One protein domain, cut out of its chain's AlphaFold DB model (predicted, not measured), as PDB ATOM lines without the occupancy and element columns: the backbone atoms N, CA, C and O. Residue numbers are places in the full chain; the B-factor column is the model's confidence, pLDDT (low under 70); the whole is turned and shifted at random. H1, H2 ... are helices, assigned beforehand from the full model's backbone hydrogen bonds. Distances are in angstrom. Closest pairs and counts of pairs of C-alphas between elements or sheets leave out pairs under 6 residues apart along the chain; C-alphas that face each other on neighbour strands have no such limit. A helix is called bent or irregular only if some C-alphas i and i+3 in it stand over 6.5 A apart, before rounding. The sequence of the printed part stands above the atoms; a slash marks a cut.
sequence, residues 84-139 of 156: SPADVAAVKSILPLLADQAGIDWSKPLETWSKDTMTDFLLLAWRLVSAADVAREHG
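Overview. This is residues 84 to 139 of the 156 residues of an uncharacterized protein of Bradyrhizobium nanningense (UniProt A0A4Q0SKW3). One long helix, H2, is crossed slantwise over its residues 124 to 133 by a shorter helix, H1, and a long loop joins the end of H1 to the start of H2. The 56 printed residues hold two named helices, H1 then H2, and no named strand: all helix. The whole is elongated, 38 by 20 by 17 A, and only just loose, close to compact, with a radius of gyration of the C-alphas of 12.7 A.

Arrangement. H2, residues 115 to 137, touches H1, residues 85 to 99, with residues 124 to 133 alone. Their closest C-alphas, those of Ala 132 and Ala 90, are 5.7 A apart. They run opposite ways at a steep tilt of 48 degrees. Every O i to N i+4 pair is within hydrogen-bond range in H2, and 9 of 11 in H1.

Along the chain. H2 measures 32.9 A from C-alpha 115 at (83.604, 150.222, 216.587) to C-alpha 137 at (96.530, 179.943, 222.047). H1 measures 21.3 A from C-alpha 85 at (84.393, 178.317, 230.078) to C-alpha 99. H1 is only just irregular: C-alphas 93 and 96 are 7.0 A apart.

Size, cuts and confidence. The two C-alphas farthest apart, those of Thr 112 and Gly 139, are 39.0 A apart. The printed part has no cut. The link from H1 to H2, residues 100 to 114, is long. pLDDT is under 70 at residues 84 to 89, 102 and 135 to 139.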
ATOM      1  N   SER A  84      85.614 173.941 231.829       64.69
ATOM      2  CA  SER A  84      85.949 175.348 231.996       64.69
ATOM      3  C   SER A  84      85.222 176.169 230.918       64.69
ATOM      4  O   SER A  84      84.874 175.645 229.852       64.69
ATOM      5  N   PRO A  85      84.995 177.479 231.116       68.00
ATOM      6  CA  PRO A  85      84.393 178.317 230.078       68.00
ATOM      7  C   PRO A  85      85.116 178.226 228.722       68.00
ATOM      8  O   PRO A  85      84.485 178.384 227.675       68.00
ATOM      9  N   ALA A  86      86.424 177.940 228.736       65.69
ATOM     10  CA  ALA A  86      87.224 177.705 227.541       65.69
ATOM     11  C   ALA A  86      86.894 176.360 226.874       65.69
ATOM     12  O   ALA A  86      86.688 176.334 225.662       65.69
ATOM     13  N   ASP A  87      86.749 175.284 227.649       64.31
ATOM     14  CA  ASP A  87      86.364 173.962 227.137       64.31
ATOM     15  C   ASP A  87      84.960 174.004 226.526       64.31
ATOM     16  O   ASP A  87      84.729 173.504 225.425       64.31
ATOM     17  N   VAL A  88      84.021 174.698 227.179       69.69
ATOM     18  CA  VAL A  88      82.669 174.918 226.643       69.69
ATOM     19  C   VAL A  88      82.715 175.690 225.323       69.69
ATOM     20  O   VAL A  88      81.967 175.372 224.397       69.69
ATOM     21  N   ALA A  89      83.571 176.708 225.214       69.94
ATOM     22  CA  ALA A  89      83.725 177.485 223.986       69.94
ATOM     23  C   ALA A  89      84.358 176.658 222.856       69.94
ATOM     24  O   ALA A  89      83.874 176.712 221.723       69.94
ATOM     25  N   ALA A  90      85.381 175.858 223.165       72.88
ATOM     26  CA  ALA A  90      86.010 174.944 222.217       72.88
ATOM     27  C   ALA A  90      84.989 173.926 221.694       72.88
ATOM     28  O   ALA A  90      84.779 173.839 220.483       72.88
ATOM     29  N   VAL A  91      84.254 173.257 222.589       70.62
ATOM     30  CA  VAL A  91      83.196 172.301 222.227       70.62
ATOM     31  C   VAL A  91      82.114 172.970 221.373       70.62
ATOM     32  O   VAL A  91      81.780 172.469 220.301       70.62
ATOM     33  N   LYS A  92      81.612 174.146 221.773       73.75
ATOM     34  CA  LYS A  92      80.628 174.904 220.977       73.75
ATOM     35  C   LYS A  92      81.131 175.249 219.576       73.75
ATOM     36  O   LYS A  92      80.330 175.265 218.647       73.75
ATOM     37  N   SER A  93      82.426 175.517 219.415       78.12
ATOM     38  CA  SER A  93      83.007 175.860 218.113       78.12
ATOM     39  C   SER A  93      83.140 174.660 217.168       78.12
ATOM     40  O   SER A  93      83.022 174.827 215.956       78.12
ATOM     41  N   ILE A  94      83.335 173.451 217.708       80.12
ATOM     42  CA  ILE A  94      83.538 172.234 216.908       80.12
ATOM     43  C   ILE A  94      82.254 171.436 216.681       80.12
ATOM     44  O   ILE A  94      82.194 170.652 215.739       80.12
ATOM     45  N   LEU A  95      81.227 171.626 217.517       74.88
ATOM     46  CA  LEU A  95      79.958 170.898 217.423       74.88
ATOM     47  C   LEU A  95      79.293 170.999 216.038       74.88
ATOM     48  O   LEU A  95      78.888 169.957 215.532       74.88
ATOM     49  N   PRO A  96      79.225 172.173 215.376       80.56
ATOM     50  CA  PRO A  96      78.704 172.254 214.010       80.56
ATOM     51  C   PRO A  96      79.532 171.434 213.008       80.56
ATOM     52  O   PRO A  96      78.976 170.726 212.180       80.56
ATOM     53  N   LEU A  97      80.864 171.453 213.136       78.62
ATOM     54  CA  LEU A  97      81.774 170.703 212.257       78.62
ATOM     55  C   LEU A  97      81.673 169.186 212.462       78.62
ATOM     56  O   LEU A  97      81.890 168.421 211.524       78.62
ATOM     57  N   LEU A  98      81.369 168.757 213.689       74.12
ATOM     58  CA  LEU A  98      81.071 167.365 214.006       74.12
ATOM     59  C   LEU A  98      79.702 166.961 213.459       74.12
ATOM     60  O   LEU A  98      79.599 165.906 212.846       74.12
ATOM     61  N   ALA A  99      78.675 167.793 213.644       75.69
ATOM     62  CA  ALA A  99      77.316 167.520 213.177       75.69
ATOM     63  C   ALA A  99      77.234 167.397 211.646       75.69
ATOM     64  O   ALA A  99      76.521 166.528 211.147       75.69
ATOM     65  N   ASP A 100      78.021 168.197 210.922       75.06
ATOM     66  CA  ASP A 100      78.090 168.198 209.455       75.06
ATOM     67  C   ASP A 100      78.930 167.042 208.868       75.06
ATOM     68  O   ASP A 100      79.108 166.954 207.649       75.06
ATOM     69  N   GLN A 101      79.467 166.134 209.697       72.62
ATOM     70  CA  GLN A 101      80.199 164.969 209.198       72.62
ATOM     71  C   GLN A 101      79.314 164.032 208.381       72.62
ATOM     72  O   GLN A 101      78.371 163.414 208.880       72.62
ATOM     73  N   ALA A 102      79.707 163.838 207.125       61.28
ATOM     74  CA  ALA A 102      79.147 162.801 206.278       61.28
ATOM     75  C   ALA A 102      79.457 161.411 206.862       61.28
ATOM     76  O   ALA A 102      80.610 161.087 207.132       61.28
ATOM     77  N   GLY A 103      78.426 160.579 207.020       70.56
ATOM     78  CA  GLY A 103      78.565 159.184 207.460       70.56
ATOM     79  C   GLY A 103      78.156 158.909 208.907       70.56
ATOM     80  O   GLY A 103      78.069 157.741 209.280       70.56
ATOM     81  N   ILE A 104      77.839 159.940 209.700       76.00
ATOM     82  CA  ILE A 104      77.260 159.760 211.036       76.00
ATOM     83  C   ILE A 104      75.740 159.859 210.947       76.00
ATOM     84  O   ILE A 104      75.176 160.894 210.598       76.00
ATOM     85  N   ASP A 105      75.069 158.763 211.285       80.00
ATOM     86  CA  ASP A 105      73.620 158.730 211.438       80.00
ATOM     87  C   ASP A 105      73.250 159.090 212.880       80.00
ATOM     88  O   ASP A 105      73.163 158.233 213.762       80.00
ATOM     89  N   TRP A 106      73.027 160.380 213.113       79.88
ATOM     90  CA  TRP A 106      72.655 160.925 214.419       79.88
ATOM     91  C   TRP A 106      71.296 160.435 214.939       79.88
ATOM     92  O   TRP A 106      70.986 160.648 216.109       79.88
ATOM     93  N   SER A 107      70.480 159.780 214.101       82.56
ATOM     94  CA  SER A 107      69.211 159.181 214.532       82.56
ATOM     95  C   SER A 107      69.399 157.869 215.300       82.56
ATOM     96  O   SER A 107      68.480 157.407 215.978       82.56
ATOM     97  N   LYS A 108      70.593 157.272 215.218       79.50
ATOM     98  CA  LYS A 108      70.932 156.017 215.884       79.50
ATOM     99  C   LYS A 108      71.609 156.265 217.230       79.50
ATOM    100  O   LYS A 108      72.552 157.059 217.292       79.50
ATOM    101  N   PRO A 109      71.201 155.558 218.300       80.38
ATOM    102  CA  PRO A 109      71.856 155.686 219.595       80.38
ATOM    103  C   PRO A 109      73.307 155.200 219.504       80.38
ATOM    104  O   PRO A 109      73.604 154.263 218.759       80.38
ATOM    105  N   LEU A 110      74.201 155.819 220.283       72.94
ATOM    106  CA  LEU A 110      75.641 155.526 220.265       72.94
ATOM    107  C   LEU A 110      75.931 154.027 220.407       72.94
ATOM    108  O   LEU A 110      76.796 153.508 219.722       72.94
ATOM    109  N   GLU A 111      75.165 153.305 221.228       74.06
ATOM    110  CA  GLU A 111      75.305 151.855 221.442       74.06
ATOM    111  C   GLU A 111      75.174 151.000 220.168       74.06
ATOM    112  O   GLU A 111      75.639 149.864 220.132       74.06
ATOM    113  N   THR A 112      74.561 151.543 219.113       81.38
ATOM    114  CA  THR A 112      74.389 150.864 217.819       81.38
ATOM    115  C   THR A 112      75.468 151.223 216.801       81.38
ATOM    116  O   THR A 112      75.462 150.708 215.681       81.38
ATOM    117  N   TRP A 113      76.395 152.114 217.160       79.25
ATOM    118  CA  TRP A 113      77.489 152.499 216.284       79.25
ATOM    119  C   TRP A 113      78.516 151.373 216.217       79.25
ATOM    120  O   TRP A 113      78.841 150.730 217.215       79.25
ATOM    121  N   SER A 114      79.054 151.135 215.021       85.56
ATOM    122  CA  SER A 114      80.165 150.198 214.876       85.56
ATOM    123  C   SER A 114      81.412 150.736 215.588       85.56
ATOM    124  O   SER A 114      81.574 151.949 215.754       85.56
ATOM    125  N   LYS A 115      82.323 149.837 215.976       79.25
ATOM    126  CA  LYS A 115      83.604 150.222 216.587       79.25
ATOM    127  C   LYS A 115      84.394 151.187 215.697       79.25
ATOM    128  O   LYS A 115      84.980 152.134 216.215       79.25
ATOM    129  N   ASP A 116      84.377 150.967 214.386       81.62
ATOM    130  CA  ASP A 116      85.081 151.812 213.419       81.62
ATOM    131  C   ASP A 116      84.450 153.209 213.376       81.62
ATOM    132  O   ASP A 116      85.145 154.202 213.547       81.62
ATOM    133  N   THR A 117      83.115 153.291 213.327       78.94
ATOM    134  CA  THR A 117      82.374 154.563 213.380       78.94
ATOM    135  C   THR A 117      82.643 155.351 214.665       78.94
ATOM    136  O   THR A 117      82.866 156.557 214.613       78.94
ATOM    137  N   MET A 118      82.649 154.686 215.826       79.81
ATOM    138  CA  MET A 118      83.006 155.335 217.093       79.81
ATOM    139  C   MET A 118      84.458 155.818 217.100       79.81
ATOM    140  O   MET A 118      84.740 156.911 217.585       79.81
ATOM    141  N   THR A 119      85.376 155.008 216.573       77.25
ATOM    142  CA  THR A 119      86.804 155.339 216.537       77.25
ATOM    143  C   THR A 119      87.049 156.550 215.640       77.25
ATOM    144  O   THR A 119      87.693 157.504 216.074       77.25
ATOM    145  N   ASP A 120      86.469 156.566 214.441       79.38
ATOM    146  CA  ASP A 120      86.579 157.679 213.498       79.38
ATOM    147  C   ASP A 120      85.980 158.968 214.071       79.38
ATOM    148  O   ASP A 120      86.593 160.037 213.985       79.38
ATOM    149  N   PHE A 121      84.824 158.867 214.736       80.25
ATOM    150  CA  PHE A 121      84.196 159.997 215.414       80.25
ATOM    151  C   PHE A 121      85.086 160.581 216.518       80.25
ATOM    152  O   PHE A 121      85.302 161.794 216.562       80.25
ATOM    153  N   LEU A 122      85.636 159.733 217.394       80.81
ATOM    154  CA  LEU A 122      86.493 160.170 218.498       80.81
ATOM    155  C   LEU A 122      87.805 160.781 217.996       80.81
ATOM    156  O   LEU A 122      88.229 161.816 218.508       80.81
ATOM    157  N   LEU A 123      88.429 160.186 216.975       80.88
ATOM    158  CA  LEU A 123      89.651 160.720 216.369       80.88
ATOM    159  C   LEU A 123      89.408 162.082 215.717       80.88
ATOM    160  O   LEU A 123      90.234 162.994 215.839       80.88
ATOM    161  N   LEU A 124      88.264 162.252 215.058       79.94
ATOM    162  CA  LEU A 124      87.887 163.537 214.493       79.94
ATOM    163  C   LEU A 124      87.612 164.581 215.577       79.94
ATOM    164  O   LEU A 124      88.124 165.698 215.475       79.94
ATOM    165  N   ALA A 125      86.833 164.231 216.602       76.69
ATOM    166  CA  ALA A 125      86.541 165.115 217.724       76.69
ATOM    167  C   ALA A 125      87.835 165.564 218.409       76.69
ATOM    168  O   ALA A 125      88.048 166.762 218.580       76.69
ATOM    169  N   TRP A 126      88.753 164.632 218.679       77.38
ATOM    170  CA  TRP A 126      90.071 164.931 219.238       77.38
ATOM    171  C   TRP A 126      90.861 165.919 218.374       77.38
ATOM    172  O   TRP A 126      91.417 166.899 218.877       77.38
ATOM    173  N   ARG A 127      90.892 165.701 217.052       80.06
ATOM    174  CA  ARG A 127      91.586 166.591 216.111       80.06
ATOM    175  C   ARG A 127      90.988 167.998 216.110       80.06
ATOM    176  O   ARG A 127      91.734 168.972 216.046       80.06
ATOM    177  N   LEU A 128      89.663 168.109 216.166       75.31
ATOM    178  CA  LEU A 128      88.964 169.392 216.165       75.31
ATOM    179  C   LEU A 128      89.145 170.148 217.485       75.31
ATOM    180  O   LEU A 128      89.405 171.348 217.441       75.31
ATOM    181  N   VAL A 129      89.085 169.462 218.632       75.75
ATOM    182  CA  VAL A 129      89.415 170.051 219.944       75.75
ATOM    183  C   VAL A 129      90.849 170.579 219.932       75.75
ATOM    184  O   VAL A 129      91.070 171.753 220.210       75.75
ATOM    185  N   SER A 130      91.804 169.761 219.479       75.94
ATOM    186  CA  SER A 130      93.215 170.161 219.378       75.94
ATOM    187  C   SER A 130      93.399 171.399 218.488       75.94
ATOM    188  O   SER A 130      94.166 172.301 218.811       75.94
ATOM    189  N   ALA A 131      92.678 171.475 217.364       75.19
ATOM    190  CA  ALA A 131      92.722 172.634 216.475       75.19
ATOM    191  C   ALA A 131      92.094 173.890 217.107       75.19
ATOM    192  O   ALA A 131      92.611 174.992 216.911       75.19
ATOM    193  N   ALA A 132      91.005 173.736 217.864       72.94
ATOM    194  CA  ALA A 132      90.360 174.826 218.589       72.94
ATOM    195  C   ALA A 132      91.263 175.376 219.705       72.94
ATOM    196  O   ALA A 132      91.371 176.593 219.854       72.94
ATOM    197  N   ASP A 133      91.974 174.504 220.422       70.38
ATOM    198  CA  ASP A 133      92.945 174.905 221.442       70.38
ATOM    199  C   ASP A 133      94.148 175.634 220.848       70.38
ATOM    200  O   ASP A 133      94.502 176.719 221.314       70.38
ATOM    201  N   VAL A 134      94.712 175.128 219.749       71.94
ATOM    202  CA  VAL A 134      95.793 175.823 219.034       71.94
ATOM    203  C   VAL A 134      95.324 177.193 218.531       71.94
ATOM    204  O   VAL A 134      96.037 178.185 218.691       71.94
ATOM    205  N   ALA A 135      94.118 177.287 217.960       69.62
ATOM    206  CA  ALA A 135      93.555 178.556 217.493       69.62
ATOM    207  C   ALA A 135      93.303 179.551 218.639       69.62
ATOM    208  O   ALA A 135      93.433 180.762 218.449       69.62
ATOM    209  N   ARG A 136      92.972 179.052 219.832       65.81
ATOM    210  CA  ARG A 136      92.809 179.851 221.050       65.81
ATOM    211  C   ARG A 136      94.147 180.386 221.557       65.81
ATOM    212  O   ARG A 136      94.232 181.570 221.872       65.81
ATOM    213  N   GLU A 137      95.184 179.554 221.597       62.38
ATOM    214  CA  GLU A 137      96.530 179.943 222.047       62.38
ATOM    215  C   GLU A 137      97.207 180.955 221.112       62.38
ATOM    216  O   GLU A 137      97.945 181.826 221.568       62.38
ATOM    217  N   HIS A 138      96.924 180.880 219.810       58.66
ATOM    218  CA  HIS A 138      97.567 181.718 218.792       58.66
ATOM    219  C   HIS A 138      96.725 182.937 218.366       58.66
ATOM    220  O   HIS A 138      97.164 183.735 217.532       58.66
ATOM    221  N   GLY A 139      95.529 183.122 218.940       48.16
ATOM    222  CA  GLY A 139      94.609 184.206 218.587       48.16
ATOM    223  C   GLY A 139      93.992 184.070 217.178       48.16
ATOM    224  O   GLY A 139      94.316 183.152 216.425       48.16
TER     225      GLY A 139